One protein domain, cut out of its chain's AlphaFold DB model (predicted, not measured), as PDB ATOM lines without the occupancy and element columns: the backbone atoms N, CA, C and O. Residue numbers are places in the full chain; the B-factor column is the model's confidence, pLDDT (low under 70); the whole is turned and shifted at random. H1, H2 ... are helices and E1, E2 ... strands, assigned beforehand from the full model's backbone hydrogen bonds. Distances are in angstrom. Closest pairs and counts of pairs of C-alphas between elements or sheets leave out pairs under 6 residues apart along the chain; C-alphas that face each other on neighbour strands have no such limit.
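What this domain is: This is residues 6 to 83 of the 91 residues of an uncharacterized protein of Allosphingosinicella indica (UniProt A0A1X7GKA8). The model is a loose, open C shape, with the antiparallel hairpin E1 and E2 in its middle, a second antiparallel hairpin, E3 and E4, as one arm, and helix H2 set off on the opposite side. The short helix H1 sits by the last residue of E2, and a long unnamed stretch, residues 55 to 69, leads from it to H2. The printed part has 78 residues, with E1, E2, E3, E4, H1 and H2 in this order; the class is mixed, helices and strands, with 35 residues in named elements, under half. The whole is loose, with a radius of gyration of the C-alphas of 15.7 A and spans of 40 by 36 by 26 A.

Where its parts are: E1, residues 6 to 10, begins at C-alpha 6 (106.183, 112.488, 160.880) and is 13.3 A long. E2, residues 16 to 21, measures 16.5 A. E3, residues 29 to 31, and E4, residues 40 to 42, measure 6.5 A and 6.8 A. H1, residues 49 to 54, spans 10.1 A. H2, residues 70 to 81, spans 16.9 A and ends at C-alpha 81 (87.518, 94.884, 164.172).

How they stand to each other: In the hairpin E1 and E2, N 7 and O 19 are 2.8 A apart, within hydrogen-bond range. In the hairpin E3 and E4, N 30 and O 41 are 2.8 A apart, also within range. E2 and E3 are apart. The closest C-alphas of E2 and H1, those of Phe 21 and Met 49, are 5.1 A apart. H2 is apart from the four strands and from H1. In H2 every O i to N i+4 pair is within hydrogen-bond range; in H1 0 of 2 are, with 2 of 3 O i to N i+3 pairs.

The domain as a whole: The C-alphas farthest apart, those of His 37 and Gly 59, are 43.2 A apart. The printed part has no cut. The link from H1 to H2 is long. No printed residue is under 70 in pLDDT.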
ATOM      1  N   VAL A   6     107.649 112.441 160.814       91.56
ATOM      2  CA  VAL A   6     106.183 112.488 160.880       91.56
ATOM      3  C   VAL A   6     105.691 111.303 161.698       91.56
ATOM      4  O   VAL A   6     106.049 110.162 161.410       91.56
ATOM      5  N   VAL A   7     104.853 111.574 162.695       91.38
ATOM      6  CA  VAL A   7     104.215 110.562 163.536       91.38
ATOM      7  C   VAL A   7     102.704 110.621 163.344       91.38
ATOM      8  O   VAL A   7     102.089 111.677 163.482       91.38
ATOM      9  N   ILE A   8     102.120 109.460 163.049       90.81
ATOM     10  CA  ILE A   8     100.675 109.229 163.040       90.81
ATOM     11  C   ILE A   8     100.344 108.494 164.334       90.81
ATOM     12  O   ILE A   8     100.856 107.399 164.564       90.81
ATOM     13  N   HIS A   9      99.524 109.103 165.181       88.81
ATOM     14  CA  HIS A   9      99.214 108.583 166.504       88.81
ATOM     15  C   HIS A   9      97.719 108.303 166.625       88.81
ATOM     16  O   HIS A   9      96.912 109.228 166.658       88.81
ATOM     17  N   PHE A  10      97.374 107.020 166.707       87.00
ATOM     18  CA  PHE A  10      96.030 106.558 167.042       87.00
ATOM     19  C   PHE A  10      95.853 106.605 168.560       87.00
ATOM     20  O   PHE A  10      96.595 105.949 169.291       87.00
ATOM     21  N   LEU A  11      94.908 107.413 169.023       86.06
ATOM     22  CA  LEU A  11      94.586 107.595 170.428       86.06
ATOM     23  C   LEU A  11      93.692 106.455 170.933       86.06
ATOM     24  O   LEU A  11      93.065 105.723 170.166       86.06
ATOM     25  N   ALA A  12      93.638 106.291 172.256       84.50
ATOM     26  CA  ALA A  12      92.899 105.202 172.898       84.50
ATOM     27  C   ALA A  12      91.371 105.291 172.707       84.50
ATOM     28  O   ALA A  12      90.681 104.282 172.824       84.50
ATOM     29  N   ASP A  13      90.848 106.481 172.419       87.81
ATOM     30  CA  ASP A  13      89.441 106.726 172.085       87.81
ATOM     31  C   ASP A  13      89.113 106.457 170.606       87.81
ATOM     32  O   ASP A  13      87.959 106.574 170.197       87.81
ATOM     33  N   GLY A  14      90.109 106.052 169.812       78.94
ATOM     34  CA  GLY A  14      89.975 105.790 168.383       78.94
ATOM     35  C   GLY A  14      90.185 107.020 167.502       78.94
ATOM     36  O   GLY A  14      90.113 106.887 166.279       78.94
ATOM     37  N   ASP A  15      90.470 108.190 168.078       86.50
ATOM     38  CA  ASP A  15      90.843 109.370 167.302       86.50
ATOM     39  C   ASP A  15      92.279 109.247 166.761       86.50
ATOM     40  O   ASP A  15      93.069 108.396 167.178       86.50
ATOM     41  N   THR A  16      92.638 110.072 165.781       86.25
ATOM     42  CA  THR A  16      93.967 110.066 165.163       86.25
ATOM     43  C   THR A  16      94.555 111.467 165.155       86.25
ATOM     44  O   THR A  16      93.950 112.413 164.664       86.25
ATOM     45  N   THR A  17      95.787 111.595 165.640       87.44
ATOM     46  CA  THR A  17      96.548 112.844 165.590       87.44
ATOM     47  C   THR A  17      97.787 112.695 164.720       87.44
ATOM     48  O   THR A  17      98.353 111.610 164.576       87.44
ATOM     49  N   TYR A  18      98.220 113.810 164.139       90.19
ATOM     50  CA  TYR A  18      99.385 113.878 163.267       90.19
ATOM     51  C   TYR A  18     100.350 114.924 163.800       90.19
ATOM     52  O   TYR A  18      99.965 116.064 164.058       90.19
ATOM     53  N   ARG A  19     101.613 114.539 163.975       91.44
ATOM     54  CA  ARG A  19     102.662 115.416 164.502       91.44
ATOM     55  C   ARG A  19     103.876 115.378 163.590       91.44
ATOM     56  O   ARG A  19     104.261 114.311 163.116       91.44
ATOM     57  N   VAL A  20     104.462 116.541 163.328       92.19
ATOM     58  CA  VAL A  20     105.655 116.678 162.486       92.19
ATOM     59  C   VAL A  20     106.741 117.326 163.323       92.19
ATOM     60  O   VAL A  20     106.572 118.461 163.746       92.19
ATOM     61  N   PHE A  21     107.836 116.612 163.547       91.56
ATOM     62  CA  PHE A  21     108.923 117.039 164.412       91.56
ATOM     63  C   PHE A  21     110.095 117.581 163.592       91.56
ATOM     64  O   PHE A  21     110.583 116.905 162.681       91.56
ATOM     65  N   GLY A  22     110.554 118.783 163.950       86.94
ATOM     66  CA  GLY A  22     111.759 119.421 163.415       86.94
ATOM     67  C   GLY A  22     111.547 120.484 162.333       86.94
ATOM     68  O   GLY A  22     110.466 120.646 161.774       86.94
ATOM     69  N   ASP A  23     112.640 121.189 162.024       78.94
ATOM     70  CA  ASP A  23     112.638 122.428 161.222       78.94
ATOM     71  C   ASP A  23     112.963 122.211 159.732       78.94
ATOM     72  O   ASP A  23     113.163 123.156 158.967       78.94
ATOM     73  N   GLY A  24     113.084 120.951 159.306       79.00
ATOM     74  CA  GLY A  24     113.406 120.605 157.922       79.00
ATOM     75  C   GLY A  24     112.238 120.846 156.948       79.00
ATOM     76  O   GLY A  24     111.080 120.891 157.365       79.00
ATOM     77  N   PRO A  25     112.505 120.933 155.628       79.94
ATOM     78  CA  PRO A  25     111.517 121.296 154.605       79.94
ATOM     79  C   PRO A  25     110.572 120.137 154.230       79.94
ATOM     80  O   PRO A  25     110.370 119.834 153.055       79.94
ATOM     81  N   VAL A  26     109.996 119.447 155.216       85.44
ATOM     82  CA  VAL A  26     108.958 118.444 154.962       85.44
ATOM     83  C   VAL A  26     107.628 119.136 154.703       85.44
ATOM     84  O   VAL A  26     107.231 120.035 155.444       85.44
ATOM     85  N   ARG A  27     106.922 118.678 153.669       88.19
ATOM     86  CA  ARG A  27     105.514 118.995 153.420       88.19
ATOM     87  C   ARG A  27     104.694 117.747 153.694       88.19
ATOM     88  O   ARG A  27     105.009 116.682 153.168       88.19
ATOM     89  N   VAL A  28     103.663 117.881 154.514       88.62
ATOM     90  CA  VAL A  28     102.735 116.791 154.821       88.62
ATOM     91  C   VAL A  28     101.391 117.171 154.233       88.62
ATOM     92  O   VAL A  28     100.848 118.218 154.577       88.62
ATOM     93  N   LEU A  29     100.900 116.346 153.311       92.19
ATOM     94  CA  LEU A  29      99.649 116.566 152.599       92.19
ATOM     95  C   LEU A  29      98.687 115.425 152.925       92.19
ATOM     96  O   LEU A  29      99.034 114.256 152.749       92.19
ATOM     97  N   PHE A  30      97.486 115.766 153.370       89.12
ATOM     98  CA  PHE A  30      96.378 114.835 153.529       89.12
ATOM     99  C   PHE A  30      95.529 114.847 152.274       89.12
ATOM    100  O   PHE A  30      95.231 115.917 151.750       89.12
ATOM    101  N   VAL A  31      95.150 113.661 151.804       92.88
ATOM    102  CA  VAL A  31      94.257 113.500 150.657       92.88
ATOM    103  C   VAL A  31      92.980 112.830 151.141       92.88
ATOM    104  O   VAL A  31      93.024 111.674 151.560       92.88
ATOM    105  N   ASP A  32      91.860 113.547 151.083       90.56
ATOM    106  CA  ASP A  32      90.536 113.008 151.388       90.56
ATOM    107  C   ASP A  32      89.672 112.953 150.124       90.56
ATOM    108  O   ASP A  32      89.144 113.955 149.641       90.56
ATOM    109  N   GLU A  33      89.502 111.745 149.587       93.50
ATOM    110  CA  GLU A  33      88.668 111.497 148.407       93.50
ATOM    111  C   GLU A  33      87.177 111.791 148.648       93.50
ATOM    112  O   GLU A  33      86.412 111.917 147.691       93.50
ATOM    113  N   LYS A  34      86.739 111.907 149.908       91.31
ATOM    114  CA  LYS A  34      85.348 112.220 150.260       91.31
ATOM    115  C   LYS A  34      85.032 113.713 150.144       91.31
ATOM    116  O   LYS A  34      83.856 114.068 150.096       91.31
ATOM    117  N   ALA A  35      86.048 114.573 150.061       91.88
ATOM    118  CA  ALA A  35      85.918 116.023 149.941       91.88
ATOM    119  C   ALA A  35      86.445 116.507 148.573       91.88
ATOM    120  O   ALA A  35      87.493 117.137 148.493       91.88
ATOM    121  N   PRO A  36      85.741 116.253 147.453       86.25
ATOM    122  CA  PRO A  36      86.288 116.462 146.106       86.25
ATOM    123  C   PRO A  36      86.672 117.917 145.786       86.25
ATOM    124  O   PRO A  36      87.537 118.149 144.944       86.25
ATOM    125  N   HIS A  37      86.049 118.895 146.446       89.06
ATOM    126  CA  HIS A  37      86.342 120.320 146.261       89.06
ATOM    127  C   HIS A  37      87.432 120.856 147.193       89.06
ATOM    128  O   HIS A  37      87.905 121.967 146.979       89.06
ATOM    129  N   ASP A  38      87.834 120.073 148.191       87.06
ATOM    130  CA  ASP A  38      88.856 120.432 149.173       87.06
ATOM    131  C   ASP A  38      89.671 119.178 149.521       87.06
ATOM    132  O   ASP A  38      89.790 118.731 150.653       87.06
ATOM    133  N   ARG A  39      90.134 118.505 148.465       93.75
ATOM    134  CA  ARG A  39      90.654 117.136 148.539       93.75
ATOM    135  C   ARG A  39      92.023 117.060 149.199       93.75
ATOM    136  O   ARG A  39      92.402 115.989 149.659       93.75
ATOM    137  N   VAL A  40      92.798 118.145 149.170       95.06
ATOM    138  CA  VAL A  40      94.205 118.150 149.581       95.06
ATOM    139  C   VAL A  40      94.452 119.237 150.616       95.06
ATOM    140  O   VAL A  40      94.374 120.418 150.290       95.06
ATOM    141  N   TYR A  41      94.843 118.835 151.823       91.12
ATOM    142  CA  TYR A  41      95.160 119.744 152.924       91.12
ATOM    143  C   TYR A  41      96.626 119.647 153.324       91.12
ATOM    144  O   TYR A  41      97.151 118.552 153.515       91.12
ATOM    145  N   GLU A  42      97.285 120.790 153.501       90.94
ATOM    146  CA  GLU A  42      98.656 120.838 154.007       90.94
ATOM    147  C   GLU A  42      98.689 120.989 155.530       90.94
ATOM    148  O   GLU A  42      98.044 121.866 156.105       90.94
ATOM    149  N   TRP A  43      99.487 120.150 156.188       87.75
ATOM    150  CA  TRP A  43      99.702 120.216 157.628       87.75
ATOM    151  C   TRP A  43     100.897 121.099 157.963       87.75
ATOM    152  O   TRP A  43     102.065 120.717 157.801       87.75
ATOM    153  N   LEU A  44     100.585 122.292 158.458       87.44
ATOM    154  CA  LEU A  44     101.572 123.320 158.773       87.44
ATOM    155  C   LEU A  44     102.121 123.212 160.195       87.44
ATOM    156  O   LEU A  44     103.222 123.692 160.440       87.44
ATOM    157  N   SER A  45     101.386 122.579 161.118       87.69
ATOM    158  CA  SER A  45     101.826 122.470 162.511       87.69
ATOM    159  C   SER A  45     103.123 121.662 162.614       87.69
ATOM    160  O   SER A  45     103.306 120.647 161.927       87.69
ATOM    161  N   ARG A  46     104.039 122.147 163.452       88.94
ATOM    162  CA  ARG A  46     105.358 121.569 163.708       88.94
ATOM    163  C   ARG A  46     105.586 121.539 165.211       88.94
ATOM    164  O   ARG A  46     105.250 122.496 165.900       88.94
ATOM    165  N   GLU A  47     106.174 120.448 165.669       90.50
ATOM    166  CA  GLU A  47     106.543 120.212 167.057       90.50
ATOM    167  C   GLU A  47     108.081 120.236 167.195       90.50
ATOM    168  O   GLU A  47     108.795 119.817 166.268       90.50
ATOM    169  N   PRO A  48     108.624 120.703 168.331       89.00
ATOM    170  CA  PRO A  48     110.054 120.644 168.629       89.00
ATOM    171  C   PRO A  48     110.602 119.210 168.622       89.00
ATOM    172  O   PRO A  48     109.978 118.296 169.151       89.00
ATOM    173  N   MET A  49     111.813 118.988 168.091       88.31
ATOM    174  CA  MET A  49     112.427 117.642 168.064       88.31
ATOM    175  C   MET A  49     112.609 117.009 169.450       88.31
ATOM    176  O   MET A  49     112.636 115.785 169.550       88.31
ATOM    177  N   GLU A  50     112.741 117.814 170.503       88.75
ATOM    178  CA  GLU A  50     112.852 117.343 171.890       88.75
ATOM    179  C   GLU A  50     111.599 116.595 172.372       88.75
ATOM    180  O   GLU A  50     111.718 115.625 173.121       88.75
ATOM    181  N   ASP A  51     110.421 116.941 171.849       90.69
ATOM    182  CA  ASP A  51     109.158 116.295 172.214       90.69
ATOM    183  C   ASP A  51     108.983 114.918 171.559       90.69
ATOM    184  O   ASP A  51     108.190 114.094 172.023       90.69
ATOM    185  N   LEU A  52     109.753 114.616 170.504       89.81
ATOM    186  CA  LEU A  52     109.704 113.310 169.841       89.81
ATOM    187  C   LEU A  52     110.068 112.178 170.808       89.81
ATOM    188  O   LEU A  52     109.479 111.101 170.721       89.81
ATOM    189  N   ALA A  53     110.987 112.421 171.748       88.62
ATOM    190  CA  ALA A  53     111.450 111.423 172.711       88.62
ATOM    191  C   ALA A  53     110.324 110.893 173.620       88.62
ATOM    192  O   ALA A  53     110.404 109.766 174.105       88.62
ATOM    193  N   ALA A  54     109.250 111.667 173.817       87.94
ATOM    194  CA  ALA A  54     108.078 111.226 174.570       87.94
ATOM    195  C   ALA A  54     107.239 110.174 173.818       87.94
ATOM    196  O   ALA A  54     106.493 109.424 174.443       87.94
ATOM    197  N   ILE A  55     107.353 110.116 172.487       88.62
ATOM    198  CA  ILE A  55     106.601 109.186 171.630       88.62
ATOM    199  C   ILE A  55     107.495 108.053 171.130       88.62
ATOM    200  O   ILE A  55     107.090 106.892 171.101       88.62
ATOM    201  N   VAL A  56     108.721 108.392 170.740       87.81
ATOM    202  CA  VAL A  56     109.756 107.461 170.301       87.81
ATOM    203  C   VAL A  56     110.954 107.643 171.234       87.81
ATOM    204  O   VAL A  56     111.824 108.466 170.946       87.81
ATOM    205  N   PRO A  57     110.998 106.911 172.364       85.50
ATOM    206  CA  PRO A  57     112.091 107.012 173.322       85.50
ATOM    207  C   PRO A  57     113.447 106.762 172.666       85.50
ATOM    208  O   PRO A  57     113.564 105.950 171.743       85.50
ATOM    209  N   GLU A  58     114.484 107.423 173.171       81.25
ATOM    210  CA  GLU A  58     115.850 107.207 172.702       81.25
ATOM    211  C   GLU A  58     116.249 105.727 172.854       81.25
ATOM    212  O   GLU A  58     116.032 105.107 173.894       81.25
ATOM    213  N   GLY A  59     116.781 105.134 171.782       78.81
ATOM    214  CA  GLY A  59     117.092 103.699 171.728       78.81
ATOM    215  C   GLY A  59     115.872 102.775 171.583       78.81
ATOM    216  O   GLY A  59     116.039 101.558 171.500       78.81
ATOM    217  N   GLY A  60     114.655 103.323 171.512       81.81
ATOM    218  CA  GLY A  60     113.434 102.578 171.231       81.81
ATOM    219  C   GLY A  60     113.436 101.996 169.815       81.81
ATOM    220  O   GLY A  60     113.751 102.674 168.838       81.81
ATOM    221  N   ALA A  61     113.063 100.722 169.688       81.56
ATOM    222  CA  ALA A  61     112.982 100.069 168.387       81.56
ATOM    223  C   ALA A  61     111.736 100.536 167.616       81.56
ATOM    224  O   ALA A  61     110.609 100.205 167.984       81.56
ATOM    225  N   VAL A  62     111.938 101.244 166.503       86.12
ATOM    226  CA  VAL A  62     110.869 101.566 165.547       86.12
ATOM    227  C   VAL A  62     110.634 100.359 164.641       86.12
ATOM    228  O   VAL A  62     111.566  99.844 164.024       86.12
ATOM    229  N   GLY A  63     109.393  99.874 164.577       84.25
ATOM    230  CA  GLY A  63     109.028  98.787 163.670       84.25
ATOM    231  C   GLY A  63     108.830  99.238 162.230       84.25
ATOM    232  O   GLY A  63     108.493 100.389 161.968       84.25
ATOM    233  N   SER A  64     109.020  98.310 161.294       86.12
ATOM    234  CA  SER A  64     108.820  98.545 159.865       86.12
ATOM    235  C   SER A  64     107.651  97.730 159.324       86.12
ATOM    236  O   SER A  64     107.414  96.594 159.735       86.12
ATOM    237  N   LYS A  65     106.958  98.279 158.322       83.00
ATOM    238  CA  LYS A  65     105.987  97.525 157.513       83.00
ATOM    239  C   LYS A  65     106.636  96.334 156.793       83.00
ATOM    240  O   LYS A  65     105.959  95.368 156.461       83.00
ATOM    241  N   SER A  66     107.947  96.401 156.582       87.44
ATOM    242  CA  SER A  66     108.736  95.316 156.005       87.44
ATOM    243  C   SER A  66     109.158  94.259 157.033       87.44
ATOM    244  O   SER A  66     109.763  93.262 156.644       87.44
ATOM    245  N   ASP A  67     108.875  94.447 158.328       88.56
ATOM    246  CA  ASP A  67     109.234  93.460 159.344       88.56
ATOM    247  C   ASP A  67     108.379  92.194 159.200       88.56
ATOM    248  O   ASP A  67     107.165  92.258 159.005       88.56
ATOM    249  N   ALA A  68     108.979  91.028 159.453       84.38
ATOM    250  CA  ALA A  68     108.266  89.745 159.463       84.38
ATOM    251  C   ALA A  68     107.111  89.683 160.487       84.38
ATOM    252  O   ALA A  68     106.197  88.878 160.341       84.38
ATOM    253  N   ARG A  69     107.128  90.545 161.515       83.31
ATOM    254  CA  ARG A  69     106.045  90.682 162.507       83.31
ATOM    255  C   ARG A  69     104.851  91.508 162.015       83.31
ATOM    256  O   ARG A  69     103.796  91.455 162.641       83.31
ATOM    257  N   HIS A  70     104.989  92.271 160.928       84.44
ATOM    258  CA  HIS A  70     103.930  93.159 160.441       84.44
ATOM    259  C   HIS A  70     102.613  92.422 160.114       84.44
ATOM    260  O   HIS A  70     101.568  92.892 160.568       84.44
ATOM    261  N   PRO A  71     102.614  91.247 159.447       85.06
ATOM    262  CA  PRO A  71     101.385  90.490 159.198       85.06
ATOM    263  C   PRO A  71     100.652  90.061 160.475       85.06
ATOM    264  O   PRO A  71      99.425  90.045 160.501       85.06
ATOM    265  N   ALA A  72     101.384  89.739 161.549       82.88
ATOM    266  CA  ALA A  72     100.778  89.367 162.828       82.88
ATOM    267  C   ALA A  72     100.065  90.560 163.484       82.88
ATOM    268  O   ALA A  72      98.968  90.403 164.013       82.88
ATOM    269  N   ILE A  73     100.657  91.756 163.394       82.06
ATOM    270  CA  ILE A  73     100.054  92.998 163.897       82.06
ATOM    271  C   ILE A  73      98.806  93.360 163.082       82.06
ATOM    272  O   ILE A  73      97.772  93.669 163.666       82.06
ATOM    273  N   ALA A  74      98.874  93.272 161.749       82.50
ATOM    274  CA  ALA A  74      97.726  93.536 160.879       82.50
ATOM    275  C   ALA A  74      96.551  92.594 161.190       82.50
ATOM    276  O   ALA A  74      95.436  93.054 161.415       82.50
ATOM    277  N   ASN A  75      96.821  91.290 161.313       82.25
ATOM    278  CA  ASN A  75      95.805  90.297 161.666       82.25
ATOM    279  C   ASN A  75      95.201  90.555 163.057       82.25
ATOM    280  O   ASN A  75      93.996  90.424 163.230       82.25
ATOM    281  N   ALA A  76      96.003  90.966 164.045       79.06
ATOM    282  CA  ALA A  76      95.479  91.309 165.367       79.06
ATOM    283  C   ALA A  76      94.482  92.485 165.315       79.06
ATOM    284  O   ALA A  76      93.450  92.435 165.983       79.06
ATOM    285  N   ILE A  77      94.757  93.507 164.496       80.06
ATOM    286  CA  ILE A  77      93.861  94.655 164.288       80.06
ATOM    287  C   ILE A  77      92.583  94.217 163.560       80.06
ATOM    288  O   ILE A  77      91.483  94.522 164.014       80.06
ATOM    289  N   GLU A  78      92.710  93.468 162.463       82.00
ATOM    290  CA  GLU A  78      91.565  92.957 161.695       82.00
ATOM    291  C   GLU A  78      90.673  92.038 162.542       82.00
ATOM    292  O   GLU A  78      89.453  92.188 162.551       82.00
ATOM    293  N   ALA A  79      91.267  91.127 163.316       80.88
ATOM    294  CA  ALA A  79      90.531  90.242 164.214       80.88
ATOM    295  C   ALA A  79      89.750  91.028 165.278       80.88
ATOM    296  O   ALA A  79      88.603  90.681 165.557       80.88
ATOM    297  N   ALA A  80      90.326  92.103 165.827       77.62
ATOM    298  CA  ALA A  80      89.635  92.970 166.778       77.62
ATOM    299  C   ALA A  80      88.439  93.701 166.140       77.62
ATOM    300  O   ALA A  80      87.367  93.743 166.741       77.62
ATOM    301  N   LEU A  81      88.596  94.218 164.917       79.19
ATOM    302  CA  LEU A  81      87.518  94.884 164.172       79.19
ATOM    303  C   LEU A  81      86.372  93.928 163.815       79.19
ATOM    304  O   LEU A  81      85.208  94.322 163.819       79.19
ATOM    305  N   GLU A  82      86.692  92.669 163.529       85.94
ATOM    306  CA  GLU A  82      85.724  91.639 163.141       85.94
ATOM    307  C   GLU A  82      85.174  90.829 164.330       85.94
ATOM    308  O   GLU A  82      84.358  89.927 164.139       85.94
ATOM    309  N   GLY A  83      85.621  91.109 165.560       77.56
ATOM    310  CA  GLY A  83      85.212  90.370 166.760       77.56
ATOM    311  C   GLY A  83      85.705  88.916 166.809       77.56
ATOM    312  O   GLY A  83      85.102  88.080 167.485       77.56
TER     313      GLY A  83